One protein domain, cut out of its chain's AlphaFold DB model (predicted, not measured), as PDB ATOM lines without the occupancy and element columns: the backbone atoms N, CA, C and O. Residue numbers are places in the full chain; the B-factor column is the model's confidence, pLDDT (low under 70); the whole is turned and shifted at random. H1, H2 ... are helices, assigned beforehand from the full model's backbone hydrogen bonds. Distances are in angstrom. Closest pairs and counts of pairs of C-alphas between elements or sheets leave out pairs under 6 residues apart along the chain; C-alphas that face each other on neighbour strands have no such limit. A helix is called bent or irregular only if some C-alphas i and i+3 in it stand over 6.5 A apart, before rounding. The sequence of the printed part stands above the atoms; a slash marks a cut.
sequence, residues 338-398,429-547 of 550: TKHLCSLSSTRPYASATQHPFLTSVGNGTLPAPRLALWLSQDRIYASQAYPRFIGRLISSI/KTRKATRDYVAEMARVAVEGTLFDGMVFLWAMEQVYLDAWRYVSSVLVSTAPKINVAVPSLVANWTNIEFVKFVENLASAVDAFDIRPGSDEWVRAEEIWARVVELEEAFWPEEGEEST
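Overview. This is residues 338 to 398 and 429 to 547 of the 550 residues of an uncharacterized protein of Bondarzewia mesenterica (UniProt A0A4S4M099). An elongated bundle of helices is built round the long helix H6 in its middle, with H9 packed on one side of it, H7 and H8 one after the other along another, and H5 folded against its first part. H4, bent but nearly straight, runs beside H5; the short H1, H2 and H3 pack on the bundle, and the short H10 sits on arm H4a. The printed part has 180 residues with ten named helices, H1 to H10 in chain order, and no named strand: all helix. It is compact, with a radius of gyration of the C-alphas of 16.6 A and spans of 50 by 32 by 30 A.

Arrangement. H1 is residues 338 to 343; H2, residues 350 to 354, and H3, residues 357 to 363, meet only through their link. H4, residues 369 to 396, was assigned as one helix by its hydrogen bonds but is bent, C-alphas 384 and 387 being 6.6 A apart; its arms H4a, 369 to 384, and H4b, 387 to 396, stand at a shallow tilt of 19 degrees. H5, residues 432 to 447, touches H4b with residues 441 to 446 alone, the same way at a shallow tilt of 5 degrees; the closest C-alphas, of Phe 390 and Ala 445, are 5.9 A apart. H6, residues 450 to 474, is the hub, touching seven helices. H5 and H6 form a hairpin at 32 degrees, a shallow tilt only just short of steep; the closest C-alphas, of Val 444 and Gly 453, are 6.0 A apart. H7, residues 486 to 493, forms another with H6, Trp 468 and Val 490 having the closest C-alphas, at 5.8 A. H8, residues 496 to 510, touches H6, closest at C-alphas 458 and 505, 5.5 A. H9, residues 519 to 538, touches H6 the same way at a steep tilt of 40 degrees, closest at C-alphas 459 and 528, 6.2 A. H4b, H5, H6 and H9 form a bundle, helices side by side. H2 touches H9 with residues 532 to 537 of H9 alone, closest at C-alphas 353 and 536, 4.0 A. H3 touches H6 with residues 467 to 474 of H6 alone, closest at C-alphas 363 and 471, 4.8 A. H1 and H9 only just touch, with 3 pairs of C-alphas within 8 A, the closest those of Leu 341 and Glu 525, 6.3 A. H10, residues 544 to 547, touches H4a, closest at C-alphas 545 and 371, 5.5 A. Every O i to N i+4 pair is within hydrogen-bond range in H1, H2, H3, H4b, H5, H6, H7, H8 and H9, and 11 of 12 are in H4a; H10 is too short for such a pair.

Along the chain. H1 begins at C-alpha 338, (-19.430, 23.251, -6.978). H6 runs 36.5 A from C-alpha 450 at (-28.500, 22.790, 6.178); H9 measures 28.2 A, H5 21.8 A, H4a 21.7 A and H8 20.8 A. H10 ends at C-alpha 547, (3.915, 40.401, 17.934).

Size, cuts and confidence. The C-alphas farthest apart, of Pro 480 and Ser 518, are 51.4 A apart. Residues 399 to 428 are not printed, and C-alphas 398 and 429 are 34.8 A apart across the cut. Of the links printed whole, H6 to H7 is long, with 11 residues. The mean pLDDT of the printed part is 77.9, and 47 residues are under 70, among them 379 to 398 and 477 to 486.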
ATOM      1  N   THR A 338     -20.824  23.287  -7.446       89.00
ATOM      2  CA  THR A 338     -19.430  23.251  -6.978       89.00
ATOM      3  C   THR A 338     -18.417  23.669  -8.050       89.00
ATOM      4  O   THR A 338     -17.510  24.454  -7.776       89.00
ATOM      5  N   LYS A 339     -18.580  23.216  -9.300       87.19
ATOM      6  CA  LYS A 339     -17.715  23.627 -10.420       87.19
ATOM      7  C   LYS A 339     -17.877  25.099 -10.768       87.19
ATOM      8  O   LYS A 339     -16.889  25.740 -11.115       87.19
ATOM      9  N   HIS A 340     -19.104  25.611 -10.700       88.56
ATOM     10  CA  HIS A 340     -19.375  27.028 -10.897       88.56
ATOM     11  C   HIS A 340     -18.677  27.859  -9.824       88.56
ATOM     12  O   HIS A 340     -17.898  28.743 -10.173       88.56
ATOM     13  N   LEU A 341     -18.847  27.510  -8.545       89.44
ATOM     14  CA  LEU A 341     -18.210  28.203  -7.422       89.44
ATOM     15  C   LEU A 341     -16.681  28.247  -7.567       89.44
ATOM     16  O   LEU A 341     -16.090  29.318  -7.472       89.44
ATOM     17  N   CYS A 342     -16.045  27.129  -7.931       87.31
ATOM     18  CA  CYS A 342     -14.602  27.095  -8.199       87.31
ATOM     19  C   CYS A 342     -14.161  27.949  -9.404       87.31
ATOM     20  O   CYS A 342     -12.988  28.303  -9.504       87.31
ATOM     21  N   SER A 343     -15.065  28.251 -10.342       86.25
ATOM     22  CA  SER A 343     -14.777  29.090 -11.515       86.25
ATOM     23  C   SER A 343     -14.989  30.588 -11.267       86.25
ATOM     24  O   SER A 343     -14.573  31.409 -12.088       86.25
ATOM     25  N   LEU A 344     -15.621  30.958 -10.148       85.44
ATOM     26  CA  LEU A 344     -15.911  32.348  -9.822       85.44
ATOM     27  C   LEU A 344     -14.652  33.133  -9.460       85.44
ATOM     28  O   LEU A 344     -13.746  32.658  -8.776       85.44
ATOM     29  N   SER A 345     -14.649  34.398  -9.869       78.88
ATOM     30  CA  SER A 345     -13.685  35.387  -9.397       78.88
ATOM     31  C   SER A 345     -14.293  36.141  -8.216       78.88
ATOM     32  O   SER A 345     -15.147  37.002  -8.402       78.88
ATOM     33  N   SER A 346     -13.879  35.795  -6.997       81.12
ATOM     34  CA  SER A 346     -14.245  36.515  -5.772       81.12
ATOM     35  C   SER A 346     -13.429  37.802  -5.596       81.12
ATOM     36  O   SER A 346     -12.362  37.965  -6.188       81.12
ATOM     37  N   THR A 347     -13.901  38.706  -4.728       80.94
ATOM     38  CA  THR A 347     -13.206  39.958  -4.354       80.94
ATOM     39  C   THR A 347     -11.757  39.716  -3.932       80.94
ATOM     40  O   THR A 347     -10.862  40.493  -4.265       80.94
ATOM     41  N   ARG A 348     -11.525  38.620  -3.204       82.56
ATOM     42  CA  ARG A 348     -10.199  38.076  -2.919       82.56
ATOM     43  C   ARG A 348      -9.873  36.976  -3.929       82.56
ATOM     44  O   ARG A 348     -10.684  36.058  -4.059       82.56
ATOM     45  N   PRO A 349      -8.738  37.030  -4.649       87.81
ATOM     46  CA  PRO A 349      -8.379  35.981  -5.598       87.81
ATOM     47  C   PRO A 349      -8.241  34.619  -4.910       87.81
ATOM     48  O   PRO A 349      -7.544  34.500  -3.907       87.81
ATOM     49  N   TYR A 350      -8.807  33.562  -5.500       88.56
ATOM     50  CA  TYR A 350      -8.675  32.189  -4.984       88.56
ATOM     51  C   TYR A 350      -7.207  31.746  -4.815       88.56
ATOM     52  O   TYR A 350      -6.852  31.012  -3.891       88.56
ATOM     53  N   ALA A 351      -6.323  32.244  -5.686       89.00
ATOM     54  CA  ALA A 351      -4.886  32.009  -5.598       89.00
ATOM     55  C   ALA A 351      -4.262  32.582  -4.312       89.00
ATOM     56  O   ALA A 351      -3.317  31.998  -3.797       89.00
ATOM     57  N   SER A 352      -4.796  33.670  -3.751       88.81
ATOM     58  CA  SER A 352      -4.287  34.246  -2.500       88.81
ATOM     59  C   SER A 352      -4.506  33.314  -1.305       88.81
ATOM     60  O   SER A 352      -3.651  33.247  -0.425       88.81
ATOM     61  N   ALA A 353      -5.602  32.548  -1.298       89.88
ATOM     62  CA  ALA A 353      -5.893  31.560  -0.259       89.88
ATOM     63  C   ALA A 353      -5.112  30.244  -0.451       89.88
ATOM     64  O   ALA A 353      -4.659  29.645   0.522       89.88
ATOM     65  N   THR A 354      -4.919  29.801  -1.698       92.31
ATOM     66  CA  THR A 354      -4.319  28.486  -2.020       92.31
ATOM     67  C   THR A 354      -2.816  28.521  -2.310       92.31
ATOM     68  O   THR A 354      -2.135  27.507  -2.171       92.31
ATOM     69  N   GLN A 355      -2.274  29.678  -2.687       92.00
ATOM     70  CA  GLN A 355      -0.861  29.901  -3.026       92.00
ATOM     71  C   GLN A 355      -0.260  31.022  -2.167       92.00
ATOM     72  O   GLN A 355       0.600  31.782  -2.609       92.00
ATOM     73  N   HIS A 356      -0.738  31.141  -0.927       92.19
ATOM     74  CA  HIS A 356      -0.306  32.169   0.013       92.19
ATOM     75  C   HIS A 356       1.220  32.115   0.258       92.19
ATOM     76  O   HIS A 356       1.773  31.013   0.352       92.19
ATOM     77  N   PRO A 357       1.918  33.252   0.479       90.75
ATOM     78  CA  PRO A 357       3.360  33.270   0.765       90.75
ATOM     79  C   PRO A 357       3.794  32.350   1.918       90.75
ATOM     80  O   PRO A 357       4.891  31.782   1.895       90.75
ATOM     81  N   PHE A 358       2.919  32.158   2.912       89.25
ATOM     82  CA  PHE A 358       3.106  31.166   3.975       89.25
ATOM     83  C   PHE A 358       3.269  29.750   3.400       89.25
ATOM     84  O   PHE A 358       4.253  29.082   3.706       89.25
ATOM     85  N   LEU A 359       2.358  29.315   2.524       88.69
ATOM     86  CA  LEU A 359       2.359  27.992   1.892       88.69
ATOM     87  C   LEU A 359       3.575  27.807   0.979       88.69
ATOM     88  O   LEU A 359       4.237  26.770   1.031       88.69
ATOM     89  N   THR A 360       3.931  28.834   0.205       89.19
ATOM     90  CA  THR A 360       5.152  28.827  -0.612       89.19
ATOM     91  C   THR A 360       6.404  28.659   0.258       89.19
ATOM     92  O   THR A 360       7.281  27.859  -0.060       89.19
ATOM     93  N   SER A 361       6.474  29.347   1.404       86.25
ATOM     94  CA  SER A 361       7.586  29.218   2.361       86.25
ATOM     95  C   SER A 361       7.622  27.847   3.049       86.25
ATOM     96  O   SER A 361       8.701  27.333   3.354       86.25
ATOM     97  N   VAL A 362       6.455  27.235   3.284       84.56
ATOM     98  CA  VAL A 362       6.331  25.856   3.786       84.56
ATOM     99  C   VAL A 362       6.886  24.861   2.763       84.56
ATOM    100  O   VAL A 362       7.720  24.035   3.130       84.56
ATOM    101  N   GLY A 363       6.477  24.962   1.493       82.00
ATOM    102  CA  GLY A 363       6.944  24.081   0.411       82.00
ATOM    103  C   GLY A 363       8.444  24.218   0.127       82.00
ATOM    104  O   GLY A 363       9.154  23.221  -0.003       82.00
ATOM    105  N   ASN A 364       8.958  25.450   0.154       83.56
ATOM    106  CA  ASN A 364      10.385  25.733  -0.020       83.56
ATOM    107  C   ASN A 364      11.239  25.362   1.208       83.56
ATOM    108  O   ASN A 364      12.469  25.413   1.144       83.56
ATOM    109  N   GLY A 365      10.615  25.020   2.341       79.50
ATOM    110  CA  GLY A 365      11.308  24.706   3.592       79.50
ATOM    111  C   GLY A 365      11.999  25.906   4.249       79.50
ATOM    112  O   GLY A 365      12.867  25.717   5.100       79.50
ATOM    113  N   THR A 366      11.627  27.133   3.876       82.88
ATOM    114  CA  THR A 366      12.207  28.385   4.394       82.88
ATOM    115  C   THR A 366      11.437  28.955   5.589       82.88
ATOM    116  O   THR A 366      11.895  29.912   6.210       82.88
ATOM    117  N   LEU A 367      10.279  28.377   5.936       82.69
ATOM    118  CA  LEU A 367       9.419  28.874   7.011       82.69
ATOM    119  C   LEU A 367      10.078  28.744   8.408       82.69
ATOM    120  O   LEU A 367      10.429  27.630   8.818       82.69
ATOM    121  N   PRO A 368      10.156  29.834   9.201       83.69
ATOM    122  CA  PRO A 368      10.636  29.779  10.580       83.69
ATOM    123  C   PRO A 368       9.765  28.890  11.480       83.69
ATOM    124  O   PRO A 368       8.533  28.975  11.456       83.69
ATOM    125  N   ALA A 369      10.396  28.100  12.356       79.69
ATOM    126  CA  ALA A 369       9.693  27.233  13.309       79.69
ATOM    127  C   ALA A 369       8.668  27.970  14.208       79.69
ATOM    128  O   ALA A 369       7.579  27.428  14.411       79.69
ATOM    129  N   PRO A 370       8.920  29.205  14.701       81.12
ATOM    130  CA  PRO A 370       7.922  29.959  15.467       81.12
ATOM    131  C   PRO A 370       6.662  30.311  14.664       81.12
ATOM    132  O   PRO A 370       5.564  30.281  15.215       81.12
ATOM    133  N   ARG A 371       6.793  30.583  13.357       83.12
ATOM    134  CA  ARG A 371       5.655  30.895  12.475       83.12
ATOM    135  C   ARG A 371       4.812  29.649  12.198       83.12
ATOM    136  O   ARG A 371       3.585  29.715  12.225       83.12
ATOM    137  N   LEU A 372       5.462  28.493  12.030       78.56
ATOM    138  CA  LEU A 372       4.774  27.202  11.930       78.56
ATOM    139  C   LEU A 372       4.035  26.848  13.231       78.56
ATOM    140  O   LEU A 372       2.885  26.414  13.196       78.56
ATOM    141  N   ALA A 373       4.672  27.062  14.386       76.56
ATOM    142  CA  ALA A 373       4.052  26.841  15.690       76.56
ATOM    143  C   ALA A 373       2.859  27.782  15.925       76.56
ATOM    144  O   ALA A 373       1.834  27.347  16.455       76.56
ATOM    145  N   LEU A 374       2.967  29.049  15.508       77.94
ATOM    146  CA  LEU A 374       1.871  30.014  15.571       77.94
ATOM    147  C   LEU A 374       0.667  29.504  14.782       77.94
ATOM    148  O   LEU A 374      -0.413  29.399  15.360       77.94
ATOM    149  N   TRP A 375       0.859  29.106  13.523       81.75
ATOM    150  CA  TRP A 375      -0.207  28.507  12.723       81.75
ATOM    151  C   TRP A 375      -0.826  27.280  13.416       81.75
ATOM    152  O   TRP A 375      -2.029  27.279  13.664       81.75
ATOM    153  N   LEU A 376      -0.018  26.303  13.857       74.00
ATOM    154  CA  LEU A 376      -0.500  25.101  14.562       74.00
ATOM    155  C   LEU A 376      -1.309  25.425  15.828       74.00
ATOM    156  O   LEU A 376      -2.263  24.725  16.167       74.00
ATOM    157  N   SER A 377      -0.931  26.479  16.558       71.12
ATOM    158  CA  SER A 377      -1.653  26.901  17.762       71.12
ATOM    159  C   SER A 377      -3.056  27.422  17.447       71.12
ATOM    160  O   SER A 377      -3.988  27.163  18.210       71.12
ATOM    161  N   GLN A 378      -3.215  28.118  16.318       75.88
ATOM    162  CA  GLN A 378      -4.496  28.655  15.872       75.88
ATOM    163  C   GLN A 378      -5.348  27.579  15.197       75.88
ATOM    164  O   GLN A 378      -6.532  27.460  15.509       75.88
ATOM    165  N   ASP A 379      -4.726  26.738  14.371       68.88
ATOM    166  CA  ASP A 379      -5.350  25.566  13.754       68.88
ATOM    167  C   ASP A 379      -5.904  24.605  14.811       68.88
ATOM    168  O   ASP A 379      -7.030  24.126  14.718       68.88
ATOM    169  N   ARG A 380      -5.200  24.436  15.938       64.12
ATOM    170  CA  ARG A 380      -5.737  23.699  17.086       64.12
ATOM    171  C   ARG A 380      -7.041  24.306  17.612       64.12
ATOM    172  O   ARG A 380      -7.932  23.547  17.992       64.12
ATOM    173  N   ILE A 381      -7.162  25.629  17.722       64.75
ATOM    174  CA  ILE A 381      -8.390  26.276  18.223       64.75
ATOM    175  C   ILE A 381      -9.534  26.030  17.234       64.75
ATOM    176  O   ILE A 381     -10.604  25.580  17.644       64.75
ATOM    177  N   TYR A 382      -9.267  26.234  15.946       62.91
ATOM    178  CA  TYR A 382     -10.180  25.925  14.850       62.91
ATOM    179  C   TYR A 382     -10.667  24.462  14.905       62.91
ATOM    180  O   TYR A 382     -11.855  24.204  15.121       62.91
ATOM    181  N   ALA A 383      -9.740  23.502  14.854       51.19
ATOM    182  CA  ALA A 383     -10.028  22.075  14.729       51.19
ATOM    183  C   ALA A 383     -10.580  21.429  16.010       51.19
ATOM    184  O   ALA A 383     -11.409  20.524  15.942       51.19
ATOM    185  N   SER A 384     -10.134  21.856  17.199       45.31
ATOM    186  CA  SER A 384     -10.558  21.224  18.464       45.31
ATOM    187  C   SER A 384     -11.772  21.879  19.114       45.31
ATOM    188  O   SER A 384     -12.424  21.245  19.944       45.31
ATOM    189  N   GLN A 385     -12.077  23.137  18.780       57.06
ATOM    190  CA  GLN A 385     -13.136  23.890  19.453       57.06
ATOM    191  C   GLN A 385     -14.277  24.259  18.511       57.06
ATOM    192  O   GLN A 385     -15.437  24.042  18.866       57.06
ATOM    193  N   ALA A 386     -13.988  24.835  17.349       57.69
ATOM    194  CA  ALA A 386     -15.030  25.363  16.475       57.69
ATOM    195  C   ALA A 386     -15.608  24.281  15.563       57.69
ATOM    196  O   ALA A 386     -16.819  24.060  15.571       57.69
ATOM    197  N   TYR A 387     -14.738  23.535  14.883       50.06
ATOM    198  CA  TYR A 387     -15.136  22.522  13.910       50.06
ATOM    199  C   TYR A 387     -16.074  21.440  14.491       50.06
ATOM    200  O   TYR A 387     -17.140  21.215  13.919       50.06
ATOM    201  N   PRO A 388     -15.818  20.829  15.672       53.56
ATOM    202  CA  PRO A 388     -16.725  19.815  16.217       53.56
ATOM    203  C   PRO A 388     -18.101  20.379  16.598       53.56
ATOM    204  O   PRO A 388     -19.105  19.677  16.501       53.56
ATOM    205  N   ARG A 389     -18.162  21.651  17.019       59.59
ATOM    206  CA  ARG A 389     -19.426  22.334  17.341       59.59
ATOM    207  C   ARG A 389     -20.216  22.661  16.079       59.59
ATOM    208  O   ARG A 389     -21.431  22.484  16.078       59.59
ATOM    209  N   PHE A 390     -19.527  23.102  15.030       63.25
ATOM    210  CA  PHE A 390     -20.106  23.341  13.712       63.25
ATOM    211  C   PHE A 390     -20.730  22.056  13.152       63.25
ATOM    212  O   PHE A 390     -21.936  22.012  12.921       63.25
ATOM    213  N   ILE A 391     -19.953  20.971  13.071       60.12
ATOM    214  CA  ILE A 391     -20.445  19.671  12.595       60.12
ATOM    215  C   ILE A 391     -21.589  19.141  13.467       60.12
ATOM    216  O   ILE A 391     -22.598  18.684  12.936       60.12
ATOM    217  N   GLY A 392     -21.481  19.244  14.796       54.34
ATOM    218  CA  GLY A 392     -22.549  18.827  15.710       54.34
ATOM    219  C   GLY A 392     -23.882  19.535  15.444       54.34
ATOM    220  O   GLY A 392     -24.933  18.901  15.519       54.34
ATOM    221  N   ARG A 393     -23.843  20.819  15.069       67.69
ATOM    222  CA  ARG A 393     -25.036  21.598  14.703       67.69
ATOM    223  C   ARG A 393     -25.584  21.267  13.318       67.69
ATOM    224  O   ARG A 393     -26.801  21.223  13.142       67.69
ATOM    225  N   LEU A 394     -24.718  20.987  12.346       63.28
ATOM    226  CA  LEU A 394     -25.176  20.495  11.046       63.28
ATOM    227  C   LEU A 394     -25.901  19.158  11.199       63.28
ATOM    228  O   LEU A 394     -26.982  18.985  10.647       63.28
ATOM    229  N   ILE A 395     -25.363  18.253  12.024       58.94
ATOM    230  CA  ILE A 395     -25.993  16.963  12.325       58.94
ATOM    231  C   ILE A 395     -27.374  17.158  12.960       58.94
ATOM    232  O   ILE A 395     -28.322  16.495  12.546       58.94
ATOM    233  N   SER A 396     -27.522  18.078  13.921       63.66
ATOM    234  CA  SER A 396     -28.832  18.357  14.531       63.66
ATOM    235  C   SER A 396     -29.832  19.012  13.574       63.66
ATOM    236  O   SER A 396     -31.029  18.970  13.836       63.66
ATOM    237  N   SER A 397     -29.357  19.601  12.475       63.62
ATOM    238  CA  SER A 397     -30.191  20.255  11.459       63.62
ATOM    239  C   SER A 397     -30.682  19.292  10.372       63.62
ATOM    240  O   SER A 397     -31.464  19.686   9.508       63.62
ATOM    241  N   ILE A 398     -30.248  18.024  10.394       64.69
ATOM    242  CA  ILE A 398     -30.744  16.992   9.480       64.69
ATOM    243  C   ILE A 398     -32.190  16.648   9.876       64.69
ATOM    244  O   ILE A 398     -32.419  16.232  11.017       64.69
ATOM    245  N   LYS A 429      -3.290  33.963  23.003       63.91
ATOM    246  CA  LYS A 429      -3.931  35.054  22.255       63.91
ATOM    247  C   LYS A 429      -4.431  34.497  20.920       63.91
ATOM    248  O   LYS A 429      -3.641  34.050  20.095       63.91
ATOM    249  N   THR A 430      -5.745  34.499  20.722       71.06
ATOM    250  CA  THR A 430      -6.362  34.080  19.457       71.06
ATOM    251  C   THR A 430      -6.194  35.186  18.419       71.06
ATOM    252  O   THR A 430      -6.549  36.337  18.700       71.06
ATOM    253  N   ARG A 431      -5.685  34.859  17.224       84.69
ATOM    254  CA  ARG A 431      -5.578  35.810  16.104       84.69
ATOM    255  C   ARG A 431      -6.958  36.339  15.721       84.69
ATOM    256  O   ARG A 431      -7.957  35.636  15.864       84.69
ATOM    257  N   LYS A 432      -7.019  37.582  15.225       85.31
ATOM    258  CA  LYS A 432      -8.271  38.169  14.716       85.31
ATOM    259  C   LYS A 432      -8.881  37.265  13.641       85.31
ATOM    260  O   LYS A 432     -10.029  36.883  13.795       85.31
ATOM    261  N   ALA A 433      -8.076  36.832  12.670       86.00
ATOM    262  CA  ALA A 433      -8.502  35.911  11.619       86.00
ATOM    263  C   ALA A 433      -9.128  34.621  12.174       86.00
ATOM    264  O   ALA A 433     -10.219  34.238  11.775       86.00
ATOM    265  N   THR A 434      -8.500  33.993  13.172       79.94
ATOM    266  CA  THR A 434      -9.039  32.787  13.817       79.94
ATOM    267  C   THR A 434     -10.360  33.064  14.537       79.94
ATOM    268  O   THR A 434     -11.266  32.244  14.467       79.94
ATOM    269  N   ARG A 435     -10.516  34.212  15.210       80.81
ATOM    270  CA  ARG A 435     -11.801  34.576  15.834       80.81
ATOM    271  C   ARG A 435     -12.892  34.822  14.799       80.81
ATOM    272  O   ARG A 435     -14.007  34.362  15.010       80.81
ATOM    273  N   ASP A 436     -12.565  35.520  13.717       81.25
ATOM    274  CA  ASP A 436     -13.509  35.844  12.648       81.25
ATOM    275  C   ASP A 436     -13.989  34.564  11.950       81.25
ATOM    276  O   ASP A 436     -15.187  34.391  11.749       81.25
ATOM    277  N   TYR A 437     -13.080  33.615  11.697       84.38
ATOM    278  CA  TYR A 437     -13.419  32.304  11.139       84.38
ATOM    279  C   TYR A 437     -14.356  31.525  12.078       84.38
ATOM    280  O   TYR A 437     -15.423  31.062  11.681       84.38
ATOM    281  N   VAL A 438     -14.005  31.429  13.365       77.88
ATOM    282  CA  VAL A 438     -14.835  30.724  14.357       77.88
ATOM    283  C   VAL A 438     -16.207  31.385  14.532       77.88
ATOM    284  O   VAL A 438     -17.203  30.686  14.729       77.88
ATOM    285  N   ALA A 439     -16.280  32.714  14.452       75.75
ATOM    286  CA  ALA A 439     -17.539  33.446  14.491       75.75
ATOM    287  C   ALA A 439     -18.398  33.158  13.252       75.75
ATOM    288  O   ALA A 439     -19.592  32.905  13.402       75.75
ATOM    289  N   GLU A 440     -17.800  33.114  12.057       83.50
ATOM    290  CA  GLU A 440     -18.510  32.773  10.821       83.50
ATOM    291  C   GLU A 440     -19.074  31.348  10.873       83.50
ATOM    292  O   GLU A 440     -20.254  31.147  10.597       83.50
ATOM    293  N   MET A 441     -18.283  30.371  11.331       77.88
ATOM    294  CA  MET A 441     -18.757  29.000  11.562       77.88
ATOM    295  C   MET A 441     -19.970  28.964  12.492       77.88
ATOM    296  O   MET A 441     -20.947  28.261  12.233       77.88
ATOM    297  N   ALA A 442     -19.908  29.706  13.600       72.56
ATOM    298  CA  ALA A 442     -21.005  29.764  14.553       72.56
ATOM    299  C   ALA A 442     -22.251  30.414  13.940       72.56
ATOM    300  O   ALA A 442     -23.349  29.919  14.181       72.56
ATOM    301  N   ARG A 443     -22.077  31.475  13.142       84.62
ATOM    302  CA  ARG A 443     -23.153  32.178  12.437       84.62
ATOM    303  C   ARG A 443     -23.833  31.264  11.421       84.62
ATOM    304  O   ARG A 443     -25.035  31.048  11.526       84.62
ATOM    305  N   VAL A 444     -23.071  30.650  10.512       83.62
ATOM    306  CA  VAL A 444     -23.601  29.737   9.481       83.62
ATOM    307  C   VAL A 444     -24.318  28.543  10.113       83.62
ATOM    308  O   VAL A 444     -25.384  28.161   9.647       83.62
ATOM    309  N   ALA A 445     -23.801  27.987  11.211       72.12
ATOM    310  CA  ALA A 445     -24.455  26.869  11.893       72.12
ATOM    311  C   ALA A 445     -25.716  27.232  12.703       72.12
ATOM    312  O   ALA A 445     -26.401  26.316  13.152       72.12
ATOM    313  N   VAL A 446     -25.980  28.511  12.984       73.06
ATOM    314  CA  VAL A 446     -27.167  28.952  13.752       73.06
ATOM    315  C   VAL A 446     -28.213  29.571  12.846       73.06
ATOM    316  O   VAL A 446     -29.397  29.301  13.004       73.06
ATOM    317  N   GLU A 447     -27.768  30.436  11.945       80.25
ATOM    318  CA  GLU A 447     -28.630  31.267  11.108       80.25
ATOM    319  C   GLU A 447     -28.794  30.686   9.701       80.25
ATOM    320  O   GLU A 447     -29.769  30.999   9.024       80.25
ATOM    321  N   GLY A 448     -27.844  29.857   9.254       80.94
ATOM    322  CA  GLY A 448     -27.867  29.233   7.936       80.94
ATOM    323  C   GLY A 448     -28.750  27.988   7.878       80.94
ATOM    324  O   GLY A 448     -29.028  27.324   8.878       80.94
ATOM    325  N   THR A 449     -29.174  27.646   6.668       86.06
ATOM    326  CA  THR A 449     -29.847  26.377   6.379       86.06
ATOM    327  C   THR A 449     -28.849  25.214   6.358       86.06
ATOM    328  O   THR A 449     -27.633  25.407   6.274       86.06
ATOM    329  N   LEU A 450     -29.351  23.972   6.371       81.00
ATOM    330  CA  LEU A 450     -28.500  22.790   6.178       81.00
ATOM    331  C   LEU A 450     -27.698  22.879   4.867       81.00
ATOM    332  O   LEU A 450     -26.538  22.481   4.839       81.00
ATOM    333  N   PHE A 451     -28.298  23.425   3.806       86.75
ATOM    334  CA  PHE A 451     -27.615  23.657   2.535       86.75
ATOM    335  C   PHE A 451     -26.449  24.640   2.694       86.75
ATOM    336  O   PHE A 451     -25.326  24.302   2.327       86.75
ATOM    337  N   ASP A 452     -26.680  25.799   3.319       88.75
ATOM    338  CA  ASP A 452     -25.640  26.814   3.544       88.75
ATOM    339  C   ASP A 452     -24.468  26.239   4.357       88.75
ATOM    340  O   ASP A 452     -23.299  26.448   4.035       88.75
ATOM    341  N   GLY A 453     -24.782  25.432   5.376       81.38
ATOM    342  CA  GLY A 453     -23.794  24.713   6.172       81.38
ATOM    343  C   GLY A 453     -22.991  23.677   5.381       81.38
ATOM    344  O   GLY A 453     -21.785  23.549   5.591       81.38
ATOM    345  N   MET A 454     -23.627  22.960   4.452       82.25
ATOM    346  CA  MET A 454     -22.958  21.989   3.579       82.25
ATOM    347  C   MET A 454     -22.074  22.664   2.524       82.25
ATOM    348  O   MET A 454     -20.968  22.182   2.280       82.25
ATOM    349  N   VAL A 455     -22.515  23.786   1.942       90.25
ATOM    350  CA  VAL A 455     -21.699  24.604   1.026       90.25
ATOM    351  C   VAL A 455     -20.486  25.163   1.762       90.25
ATOM    352  O   VAL A 455     -19.368  25.033   1.269       90.25
ATOM    353  N   PHE A 456     -20.686  25.716   2.964       87.81
ATOM    354  CA  PHE A 456     -19.600  26.227   3.799       87.81
ATOM    355  C   PHE A 456     -18.601  25.112   4.138       87.81
ATOM    356  O   PHE A 456     -17.410  25.276   3.901       87.81
ATOM    357  N   LEU A 457     -19.073  23.946   4.602       77.56
ATOM    358  CA  LEU A 457     -18.219  22.789   4.894       77.56
ATOM    359  C   LEU A 457     -17.402  22.344   3.679       77.56
ATOM    360  O   LEU A 457     -16.191  22.185   3.785       77.56
ATOM    361  N   TRP A 458     -18.052  22.156   2.532       90.19
ATOM    362  CA  TRP A 458     -17.365  21.768   1.306       90.19
ATOM    363  C   TRP A 458     -16.307  22.801   0.892       90.19
ATOM    364  O   TRP A 458     -15.183  22.414   0.576       90.19
ATOM    365  N   ALA A 459     -16.640  24.094   0.935       88.69
ATOM    366  CA  ALA A 459     -15.737  25.165   0.531       88.69
ATOM    367  C   ALA A 459     -14.458  25.196   1.383       88.69
ATOM    368  O   ALA A 459     -13.367  25.292   0.822       88.69
ATOM    369  N   MET A 460     -14.572  25.044   2.711       86.00
ATOM    370  CA  MET A 460     -13.405  24.988   3.605       86.00
ATOM    371  C   MET A 460     -12.467  23.842   3.215       86.00
ATOM    372  O   MET A 460     -11.274  24.034   3.000       86.00
ATOM    373  N   GLU A 461     -13.021  22.637   3.074       80.12
ATOM    374  CA  GLU A 461     -12.232  21.434   2.803       80.12
ATOM    375  C   GLU A 461     -11.627  21.451   1.390       80.12
ATOM    376  O   GLU A 461     -10.515  20.962   1.183       80.12
ATOM    377  N   GLN A 462     -12.323  22.055   0.419       89.88
ATOM    378  CA  GLN A 462     -11.834  22.230  -0.947       89.88
ATOM    379  C   GLN A 462     -10.653  23.207  -1.013       89.88
ATOM    380  O   GLN A 462      -9.611  22.858  -1.574       89.88
ATOM    381  N   VAL A 463     -10.782  24.398  -0.412       88.44
ATOM    382  CA  VAL A 463      -9.696  25.396  -0.372       88.44
ATOM    383  C   VAL A 463      -8.476  24.814   0.341       88.44
ATOM    384  O   VAL A 463      -7.347  24.944  -0.140       88.44
ATOM    385  N   TYR A 464      -8.698  24.108   1.450       80.62
ATOM    386  CA  TYR A 464      -7.630  23.500   2.235       80.62
ATOM    387  C   TYR A 464      -6.912  22.377   1.470       80.62
ATOM    388  O   TYR A 464      -5.679  22.332   1.439       80.62
ATOM    389  N   LEU A 465      -7.656  21.500   0.786       77.50
ATOM    390  CA  LEU A 465      -7.085  20.467  -0.083       77.50
ATOM    391  C   LEU A 465      -6.198  21.077  -1.176       77.50
ATOM    392  O   LEU A 465      -5.082  20.599  -1.404       77.50
ATOM    393  N   ASP A 466      -6.671  22.123  -1.850       88.94
ATOM    394  CA  ASP A 466      -5.927  22.761  -2.936       88.94
ATOM    395  C   ASP A 466      -4.682  23.503  -2.425       88.94
ATOM    396  O   ASP A 466      -3.623  23.417  -3.054       88.94
ATOM    397  N   ALA A 467      -4.757  24.129  -1.248       86.06
ATOM    398  CA  ALA A 467      -3.604  24.717  -0.568       86.06
ATOM    399  C   ALA A 467      -2.505  23.675  -0.289       86.06
ATOM    400  O   ALA A 467      -1.332  23.883  -0.616       86.06
ATOM    401  N   TRP A 468      -2.860  22.505   0.252       84.00
ATOM    402  CA  TRP A 468      -1.883  21.443   0.528       84.00
ATOM    403  C   TRP A 468      -1.389  20.729  -0.732       84.00
ATOM    404  O   TRP A 468      -0.228  20.310  -0.779       84.00
ATOM    405  N   ARG A 469      -2.211  20.635  -1.787       88.19
ATOM    406  CA  ARG A 469      -1.762  20.197  -3.119       88.19
ATOM    407  C   ARG A 469      -0.733  21.158  -3.702       88.19
ATOM    408  O   ARG A 469       0.275  20.701  -4.240       88.19
ATOM    409  N   TYR A 470      -0.945  22.465  -3.549       90.19
ATOM    410  CA  TYR A 470       0.044  23.462  -3.935       90.19
ATOM    411  C   TYR A 470       1.342  23.259  -3.149       90.19
ATOM    412  O   TYR A 470       2.378  23.050  -3.775       90.19
ATOM    413  N   VAL A 471       1.300  23.174  -1.814       85.56
ATOM    414  CA  VAL A 471       2.502  22.887  -1.000       85.56
ATOM    415  C   VAL A 471       3.218  21.621  -1.476       85.56
ATOM    416  O   VAL A 471       4.438  21.634  -1.615       85.56
ATOM    417  N   SER A 472       2.480  20.549  -1.783       86.31
ATOM    418  CA  SER A 472       3.047  19.316  -2.342       86.31
ATOM    419  C   SER A 472       3.754  19.536  -3.679       86.31
ATOM    420  O   SER A 472       4.746  18.864  -3.948       86.31
ATOM    421  N   SER A 473       3.244  20.430  -4.529       87.75
ATOM    422  CA  SER A 473       3.821  20.718  -5.847       87.75
ATOM    423  C   SER A 473       5.110  21.538  -5.772       87.75
ATOM    424  O   SER A 473       5.998  21.354  -6.601       87.75
ATOM    425  N   VAL A 474       5.232  22.410  -4.764       86.56
ATOM    426  CA  VAL A 474       6.417  23.258  -4.545       86.56
ATOM    427  C   VAL A 474       7.405  22.616  -3.560       86.56
ATOM    428  O   VAL A 474       8.448  23.189  -3.258       86.56
ATOM    429  N   LEU A 475       7.102  21.421  -3.041       80.69
ATOM    430  CA  LEU A 475       7.933  20.748  -2.050       80.69
ATOM    431  C   LEU A 475       9.290  20.356  -2.650       80.69
ATOM    432  O   LEU A 475       9.396  19.435  -3.461       80.69
ATOM    433  N   VAL A 476      10.353  21.036  -2.219       71.00
ATOM    434  CA  VAL A 476      11.715  20.769  -2.695       71.00
ATOM    435  C   VAL A 476      12.310  19.585  -1.923       71.00
ATOM    436  O   VAL A 476      12.617  19.696  -0.737       71.00
ATOM    437  N   SER A 477      12.540  18.451  -2.597       59.56
ATOM    438  CA  SER A 477      13.113  17.218  -2.008       59.56
ATOM    439  C   SER A 477      14.486  17.398  -1.333       59.56
ATOM    440  O   SER A 477      14.916  16.541  -0.563       59.56
ATOM    441  N   THR A 478      15.184  18.495  -1.627       50.41
ATOM    442  CA  THR A 478      16.509  18.867  -1.103       50.41
ATOM    443  C   THR A 478      16.473  19.964  -0.033       50.41
ATOM    444  O   THR A 478      17.538  20.386   0.421       50.41
ATOM    445  N   ALA A 479      15.291  20.430   0.390       52.72
ATOM    446  CA  ALA A 479      15.180  21.467   1.411       52.72
ATOM    447  C   ALA A 479      15.813  21.012   2.747       52.72
ATOM    448  O   ALA A 479      15.696  19.841   3.133       52.72
ATOM    449  N   PRO A 480      16.502  21.914   3.475       52.00
ATOM    450  CA  PRO A 480      17.069  21.591   4.780       52.00
ATOM    451  C   PRO A 480      15.963  21.083   5.719       52.00
ATOM    452  O   PRO A 480      14.838  21.578   5.690       52.00
ATOM    453  N   LYS A 481      16.275  20.082   6.560       54.47
ATOM    454  CA  LYS A 481      15.350  19.393   7.493       54.47
ATOM    455  C   LYS A 481      14.844  20.291   8.643       54.47
ATOM    456  O   LYS A 481      14.800  19.858   9.791       54.47
ATOM    457  N   ILE A 482      14.511  21.548   8.371       52.31
ATOM    458  CA  ILE A 482      14.116  22.545   9.369       52.31
ATOM    459  C   ILE A 482      12.747  22.182   9.962       52.31
ATOM    460  O   ILE A 482      12.558  22.313  11.166       52.31
ATOM    461  N   ASN A 483      11.831  21.622   9.159       58.81
ATOM    462  CA  ASN A 483      10.479  21.266   9.602       58.81
ATOM    463  C   ASN A 483      10.099  19.828   9.203       58.81
ATOM    464  O   ASN A 483       9.428  19.594   8.200       58.81
ATOM    465  N   VAL A 484      10.492  18.851  10.027       61.66
ATOM    466  CA  VAL A 484      10.243  17.404   9.810       61.66
ATOM    467  C   VAL A 484       8.743  17.054   9.726       61.66
ATOM    468  O   VAL A 484       8.382  16.026   9.164       61.66
ATOM    469  N   ALA A 485       7.858  17.913  10.245       66.06
ATOM    470  CA  ALA A 485       6.411  17.694  10.257       66.06
ATOM    471  C   ALA A 485       5.707  18.012   8.922       66.06
ATOM    472  O   ALA A 485       4.619  17.496   8.676       66.06
ATOM    473  N   VAL A 486       6.305  18.839   8.055       68.31
ATOM    474  CA  VAL A 486       5.653  19.323   6.821       68.31
ATOM    475  C   VAL A 486       5.347  18.189   5.833       68.31
ATOM    476  O   VAL A 486       4.200  18.110   5.395       68.31
ATOM    477  N   PRO A 487       6.271  17.250   5.537       70.38
ATOM    478  CA  PRO A 487       5.955  16.110   4.672       70.38
ATOM    479  C   PRO A 487       4.805  15.247   5.205       70.38
ATOM    480  O   PRO A 487       3.987  14.760   4.428       70.38
ATOM    481  N   SER A 488       4.703  15.081   6.529       69.81
ATOM    482  CA  SER A 488       3.596  14.352   7.159       69.81
ATOM    483  C   SER A 488       2.267  15.104   7.054       69.81
ATOM    484  O   SER A 488       1.240  14.477   6.820       69.81
ATOM    485  N   LEU A 489       2.271  16.434   7.190       65.44
ATOM    486  CA  LEU A 489       1.075  17.263   7.010       65.44
ATOM    487  C   LEU A 489       0.574  17.223   5.562       65.44
ATOM    488  O   LEU A 489      -0.612  16.988   5.343       65.44
ATOM    489  N   VAL A 490       1.479  17.354   4.587       72.56
ATOM    490  CA  VAL A 490       1.154  17.213   3.160       72.56
ATOM    491  C   VAL A 490       0.567  15.829   2.886       72.56
ATOM    492  O   VAL A 490      -0.507  15.728   2.299       72.56
ATOM    493  N   ALA A 491       1.219  14.762   3.360       66.88
ATOM    494  CA  ALA A 491       0.730  13.398   3.176       66.88
ATOM    495  C   ALA A 491      -0.658  13.184   3.800       66.88
ATOM    496  O   ALA A 491      -1.467  12.464   3.228       66.88
ATOM    497  N   ASN A 492      -0.960  13.820   4.934       65.19
ATOM    498  CA  ASN A 492      -2.264  13.705   5.582       65.19
ATOM    499  C   ASN A 492      -3.366  14.433   4.805       65.19
ATOM    500  O   ASN A 492      -4.419  13.847   4.583       65.19
ATOM    501  N   TRP A 493      -3.131  15.665   4.357       67.06
ATOM    502  CA  TRP A 493      -4.165  16.495   3.720       67.06
ATOM    503  C   TRP A 493      -4.229  16.366   2.194       67.06
ATOM    504  O   TRP A 493      -5.050  17.009   1.552       67.06
ATOM    505  N   THR A 494      -3.402  15.508   1.593       70.81
ATOM    506  CA  THR A 494      -3.471  15.164   0.158       70.81
ATOM    507  C   THR A 494      -3.694  13.669  -0.085       70.81
ATOM    508  O   THR A 494      -3.623  13.203  -1.224       70.81
ATOM    509  N   ASN A 495      -3.980  12.893   0.968       67.50
ATOM    510  CA  ASN A 495      -4.228  11.461   0.827       67.50
ATOM    511  C   ASN A 495      -5.534  11.169   0.061       67.50
ATOM    512  O   ASN A 495      -6.461  11.977   0.007       67.50
ATOM    513  N   ILE A 496      -5.621   9.958  -0.491       65.75
ATOM    514  CA  ILE A 496      -6.760   9.511  -1.306       65.75
ATOM    515  C   ILE A 496      -8.079   9.502  -0.514       65.75
ATOM    516  O   ILE A 496      -9.134   9.742  -1.094       65.75
ATOM    517  N   GLU A 497      -8.052   9.204   0.786       58.22
ATOM    518  CA  GLU A 497      -9.254   9.200   1.632       58.22
ATOM    519  C   GLU A 497      -9.806  10.615   1.823       58.22
ATOM    520  O   GLU A 497     -11.013  10.816   1.707       58.22
ATOM    521  N   PHE A 498      -8.930  11.596   2.043       52.84
ATOM    522  CA  PHE A 498      -9.295  12.998   2.197       52.84
ATOM    523  C   PHE A 498      -9.790  13.594   0.875       52.84
ATOM    524  O   PHE A 498     -10.834  14.234   0.850       52.84
ATOM    525  N   VAL A 499      -9.136  13.283  -0.251       67.31
ATOM    526  CA  VAL A 499      -9.637  13.667  -1.585       67.31
ATOM    527  C   VAL A 499     -11.045  13.114  -1.820       67.31
ATOM    528  O   VAL A 499     -11.943  13.863  -2.194       67.31
ATOM    529  N   LYS A 500     -11.270  11.826  -1.532       62.31
ATOM    530  CA  LYS A 500     -12.603  11.213  -1.647       62.31
ATOM    531  C   LYS A 500     -13.624  11.849  -0.710       62.31
ATOM    532  O   LYS A 500     -14.795  11.938  -1.061       62.31
ATOM    533  N   PHE A 501     -13.215  12.257   0.489       57.50
ATOM    534  CA  PHE A 501     -14.085  12.970   1.419       57.50
ATOM    535  C   PHE A 501     -14.557  14.305   0.826       57.50
ATOM    536  O   PHE A 501     -15.763  14.546   0.795       57.50
ATOM    537  N   VAL A 502     -13.646  15.105   0.264       65.31
ATOM    538  CA  VAL A 502     -13.984  16.372  -0.408       65.31
ATOM    539  C   VAL A 502     -14.868  16.142  -1.640       65.31
ATOM    540  O   VAL A 502     -15.866  16.836  -1.818       65.31
ATOM    541  N   GLU A 503     -14.582  15.121  -2.454       75.12
ATOM    542  CA  GLU A 503     -15.420  14.742  -3.607       75.12
ATOM    543  C   GLU A 503     -16.838  14.315  -3.191       75.12
ATOM    544  O   GLU A 503     -17.820  14.633  -3.869       75.12
ATOM    545  N   ASN A 504     -16.968  13.615  -2.060       61.84
ATOM    546  CA  ASN A 504     -18.267  13.233  -1.508       61.84
ATOM    547  C   ASN A 504     -19.038  14.450  -0.982       61.84
ATOM    548  O   ASN A 504     -20.249  14.515  -1.182       61.84
ATOM    549  N   LEU A 505     -18.358  15.413  -0.346       66.94
ATOM    550  CA  LEU A 505     -18.970  16.684   0.055       66.94
ATOM    551  C   LEU A 505     -19.459  17.466  -1.167       66.94
ATOM    552  O   LEU A 505     -20.604  17.910  -1.174       66.94
ATOM    553  N   ALA A 506     -18.643  17.552  -2.220       76.44
ATOM    554  CA  ALA A 506     -19.017  18.209  -3.470       76.44
ATOM    555  C   ALA A 506     -20.270  17.565  -4.080       76.44
ATOM    556  O   ALA A 506     -21.243  18.239  -4.401       76.44
ATOM    557  N   SER A 507     -20.278  16.231  -4.142       75.00
ATOM    558  CA  SER A 507     -21.419  15.460  -4.641       75.00
ATOM    559  C   SER A 507     -22.676  15.660  -3.786       75.00
ATOM    560  O   SER A 507     -23.778  15.683  -4.325       75.00
ATOM    561  N   ALA A 508     -22.531  15.799  -2.465       72.06
ATOM    562  CA  ALA A 508     -23.646  16.053  -1.556       72.06
ATOM    563  C   ALA A 508     -24.218  17.468  -1.722       72.06
ATOM    564  O   ALA A 508     -25.434  17.625  -1.688       72.06
ATOM    565  N   VAL A 509     -23.365  18.476  -1.936       81.56
ATOM    566  CA  VAL A 509     -23.782  19.853  -2.248       81.56
ATOM    567  C   VAL A 509     -24.491  19.912  -3.600       81.56
ATOM    568  O   VAL A 509     -25.584  20.463  -3.702       81.56
ATOM    569  N   ASP A 510     -23.926  19.277  -4.625       83.31
ATOM    570  CA  ASP A 510     -24.524  19.241  -5.962       83.31
ATOM    571  C   ASP A 510     -25.857  18.471  -5.988       83.31
ATOM    572  O   ASP A 510     -26.726  18.759  -6.809       83.31
ATOM    573  N   ALA A 511     -26.063  17.525  -5.065       79.50
ATOM    574  CA  ALA A 511     -27.310  16.772  -4.942       79.50
ATOM    575  C   ALA A 511     -28.505  17.605  -4.439       79.50
ATOM    576  O   ALA A 511     -29.633  17.118  -4.518       79.50
ATOM    577  N   PHE A 512     -28.292  18.836  -3.951       77.50
ATOM    578  CA  PHE A 512     -29.390  19.762  -3.642       77.50
ATOM    579  C   PHE A 512     -30.071  20.332  -4.902       77.50
ATOM    580  O   PHE A 512     -31.142  20.918  -4.773       77.50
ATOM    581  N   ASP A 513     -29.485  20.143  -6.095       77.75
ATOM    582  CA  ASP A 513     -30.054  20.512  -7.406       77.75
ATOM    583  C   ASP A 513     -30.563  21.969  -7.473       77.75
ATOM    584  O   ASP A 513     -31.670  22.272  -7.927       77.75
ATOM    585  N   ILE A 514     -29.743  22.893  -6.960       84.12
ATOM    586  CA  ILE A 514     -30.063  24.322  -6.894       84.12
ATOM    587  C   ILE A 514     -30.037  24.946  -8.289       84.12
ATOM    588  O   ILE A 514     -29.092  24.770  -9.060       84.12
ATOM    589  N   ARG A 515     -31.073  25.730  -8.598       74.12
ATOM    590  CA  ARG A 515     -31.208  26.410  -9.889       74.12
ATOM    591  C   ARG A 515     -30.229  27.587  -9.990       74.12
ATOM    592  O   ARG A 515     -30.223  28.425  -9.090       74.12
ATOM    593  N   PRO A 516     -29.481  27.722 -11.100       80.81
ATOM    594  CA  PRO A 516     -28.659  28.901 -11.345       80.81
ATOM    595  C   PRO A 516     -29.463  30.201 -11.244       80.81
ATOM    596  O   PRO A 516     -30.533  30.319 -11.841       80.81
ATOM    597  N   GLY A 517     -28.940  31.168 -10.487       76.75
ATOM    598  CA  GLY A 517     -29.572  32.473 -10.276       76.75
ATOM    599  C   GLY A 517     -30.723  32.501  -9.263       76.75
ATOM    600  O   GLY A 517     -31.369  33.537  -9.144       76.75
ATOM    601  N   SER A 518     -31.000  31.405  -8.542       82.69
ATOM    602  CA  SER A 518     -31.901  31.454  -7.383       82.69
ATOM    603  C   SER A 518     -31.250  32.160  -6.188       82.69
ATOM    604  O   SER A 518     -30.032  32.345  -6.149       82.69
ATOM    605  N   ASP A 519     -32.044  32.506  -5.175       88.38
ATOM    606  CA  ASP A 519     -31.514  33.122  -3.955       88.38
ATOM    607  C   ASP A 519     -30.520  32.183  -3.242       88.38
ATOM    608  O   ASP A 519     -29.507  32.636  -2.721       88.38
ATOM    609  N   GLU A 520     -30.767  30.868  -3.239       88.19
ATOM    610  CA  GLU A 520     -29.836  29.843  -2.729       88.19
ATOM    611  C   GLU A 520     -28.515  29.847  -3.497       88.19
ATOM    612  O   GLU A 520     -27.454  29.675  -2.899       88.19
ATOM    613  N   TRP A 521     -28.581  30.027  -4.819       88.81
ATOM    614  CA  TRP A 521     -27.402  30.069  -5.672       88.81
ATOM    615  C   TRP A 521     -26.531  31.268  -5.321       88.81
ATOM    616  O   TRP A 521     -25.354  31.097  -5.031       88.81
ATOM    617  N   VAL A 522     -27.124  32.463  -5.259       88.94
ATOM    618  CA  VAL A 522     -26.411  33.696  -4.891       88.94
ATOM    619  C   VAL A 522     -25.833  33.591  -3.476       88.94
ATOM    620  O   VAL A 522     -24.664  33.907  -3.268       88.94
ATOM    621  N   ARG A 523     -26.591  33.050  -2.512       91.19
ATOM    622  CA  ARG A 523     -26.069  32.787  -1.159       91.19
ATOM    623  C   ARG A 523     -24.876  31.834  -1.170       91.19
ATOM    624  O   ARG A 523     -23.926  32.047  -0.422       91.19
ATOM    625  N   ALA A 524     -24.886  30.797  -2.010       92.69
ATOM    626  CA  ALA A 524     -23.748  29.890  -2.143       92.69
ATOM    627  C   ALA A 524     -22.501  30.602  -2.703       92.69
ATOM    628  O   ALA A 524     -21.390  30.327  -2.249       92.69
ATOM    629  N   GLU A 525     -22.674  31.548  -3.633       92.56
ATOM    630  CA  GLU A 525     -21.589  32.398  -4.148       92.56
ATOM    631  C   GLU A 525     -21.019  33.318  -3.056       92.56
ATOM    632  O   GLU A 525     -19.799  33.439  -2.921       92.56
ATOM    633  N   GLU A 526     -21.884  33.914  -2.231       92.81
ATOM    634  CA  GLU A 526     -21.487  34.738  -1.084       92.81
ATOM    635  C   GLU A 526     -20.729  33.922  -0.028       92.81
ATOM    636  O   GLU A 526     -19.677  34.347   0.453       92.81
ATOM    637  N   ILE A 527     -21.230  32.727   0.300       93.75
ATOM    638  CA  ILE A 527     -20.583  31.786   1.222       93.75
ATOM    639  C   ILE A 527     -19.203  31.395   0.698       93.75
ATOM    640  O   ILE A 527     -18.228  31.437   1.450       93.75
ATOM    641  N   TRP A 528     -19.098  31.054  -0.587       94.44
ATOM    642  CA  TRP A 528     -17.826  30.725  -1.224       94.44
ATOM    643  C   TRP A 528     -16.829  31.881  -1.128       94.44
ATOM    644  O   TRP A 528     -15.718  31.699  -0.626       94.44
ATOM    645  N   ALA A 529     -17.235  33.089  -1.531       92.62
ATOM    646  CA  ALA A 529     -16.382  34.273  -1.457       92.62
ATOM    647  C   ALA A 529     -15.928  34.565  -0.017       92.62
ATOM    648  O   ALA A 529     -14.768  34.925   0.208       92.62
ATOM    649  N   ARG A 530     -16.818  34.358   0.962       93.62
ATOM    650  CA  ARG A 530     -16.515  34.538   2.382       93.62
ATOM    651  C   ARG A 530     -15.504  33.517   2.895       93.62
ATOM    652  O   ARG A 530     -14.596  33.894   3.631       93.62
ATOM    653  N   VAL A 531     -15.625  32.249   2.508       92.94
ATOM    654  CA  VAL A 531     -14.656  31.208   2.885       92.94
ATOM    655  C   VAL A 531     -13.281  31.507   2.289       92.94
ATOM    656  O   VAL A 531     -12.294  31.441   3.013       92.94
ATOM    657  N   VAL A 532     -13.204  31.919   1.020       93.19
ATOM    658  CA  VAL A 532     -11.925  32.296   0.386       93.19
ATOM    659  C   VAL A 532     -11.240  33.443   1.138       93.19
ATOM    660  O   VAL A 532     -10.038  33.379   1.390       93.19
ATOM    661  N   GLU A 533     -11.995  34.467   1.548       92.94
ATOM    662  CA  GLU A 533     -11.473  35.576   2.359       92.94
ATOM    663  C   GLU A 533     -10.958  35.104   3.731       92.94
ATOM    664  O   GLU A 533      -9.889  35.527   4.180       92.94
ATOM    665  N   LEU A 534     -11.713  34.228   4.402       91.06
ATOM    666  CA  LEU A 534     -11.346  33.694   5.713       91.06
ATOM    667  C   LEU A 534     -10.098  32.812   5.645       91.06
ATOM    668  O   LEU A 534      -9.237  32.934   6.516       91.06
ATOM    669  N   GLU A 535      -9.983  31.972   4.617       91.44
ATOM    670  CA  GLU A 535      -8.827  31.103   4.380       91.44
ATOM    671  C   GLU A 535      -7.564  31.907   4.050       91.44
ATOM    672  O   GLU A 535      -6.508  31.646   4.625       91.44
ATOM    673  N   GLU A 536      -7.661  32.948   3.210       92.06
ATOM    674  CA  GLU A 536      -6.545  33.877   2.965       92.06
ATOM    675  C   GLU A 536      -6.051  34.501   4.278       92.06
ATOM    676  O   GLU A 536      -4.862  34.432   4.589       92.06
ATOM    677  N   ALA A 537      -6.964  35.053   5.084       90.38
ATOM    678  CA  ALA A 537      -6.620  35.697   6.351       90.38
ATOM    679  C   ALA A 537      -6.118  34.705   7.421       90.38
ATOM    680  O   ALA A 537      -5.445  35.098   8.383       90.38
ATOM    681  N   PHE A 538      -6.467  33.420   7.301       88.81
ATOM    682  CA  PHE A 538      -6.104  32.399   8.278       88.81
ATOM    683  C   PHE A 538      -4.606  32.092   8.272       88.81
ATOM    684  O   PHE A 538      -4.038  31.795   9.330       88.81
ATOM    685  N   TRP A 539      -3.928  32.234   7.135       90.94
ATOM    686  CA  TRP A 539      -2.480  32.072   7.069       90.94
ATOM    687  C   TRP A 539      -1.756  33.196   7.838       90.94
ATOM    688  O   TRP A 539      -2.149  34.359   7.751       90.94
ATOM    689  N   PRO A 540      -0.719  32.896   8.647       88.44
ATOM    690  CA  PRO A 540       0.073  33.941   9.296       88.44
ATOM    691  C   PRO A 540       0.899  34.752   8.297       88.44
ATOM    692  O   PRO A 540       1.593  34.172   7.455       88.44
ATOM    693  N   GLU A 541       0.890  36.076   8.445       88.44
ATOM    694  CA  GLU A 541       1.789  36.970   7.723       88.44
ATOM    695  C   GLU A 541       3.205  36.958   8.320       88.44
ATOM    696  O   GLU A 541       3.468  36.477   9.429       88.44
ATOM    697  N   GLU A 542       4.155  37.482   7.553       83.75
ATOM    698  CA  GLU A 542       5.540  37.597   7.984       83.75
ATOM    699  C   GLU A 542       5.696  38.571   9.161       83.75
ATOM    700  O   GLU A 542       5.276  39.723   9.103       83.75
ATOM    701  N   GLY A 543       6.334  38.105  10.238       79.38
ATOM    702  CA  GLY A 543       6.620  38.913  11.422       79.38
ATOM    703  C   GLY A 543       5.535  38.856  12.499       79.38
ATOM    704  O   GLY A 543       5.805  39.273  13.629       79.38
ATOM    705  N   GLU A 544       4.363  38.271  12.226       80.31
ATOM    706  CA  GLU A 544       3.287  38.106  13.218       80.31
ATOM    707  C   GLU A 544       3.720  37.279  14.440       80.31
ATOM    708  O   GLU A 544       3.267  37.528  15.562       80.31
ATOM    709  N   GLU A 545       4.646  36.333  14.257       74.69
ATOM    710  CA  GLU A 545       5.213  35.524  15.340       74.69
ATOM    711  C   GLU A 545       5.929  36.358  16.415       74.69
ATOM    712  O   GLU A 545       6.035  35.934  17.566       74.69
ATOM    713  N   SER A 546       6.407  37.554  16.062       71.75
ATOM    714  CA  SER A 546       7.107  38.453  16.985       71.75
ATOM    715  C   SER A 546       6.143  39.287  17.835       71.75
ATOM    716  O   SER A 546       6.436  39.599  18.992       71.75
ATOM    717  N   THR A 547       4.973  39.617  17.281       66.62
ATOM    718  CA  THR A 547       3.915  40.401  17.934       66.62
ATOM    719  C   THR A 547       3.036  39.519  18.818       66.62
ATOM    720  O   THR A 547       2.549  39.948  19.868       66.62
TER     721      THR A 547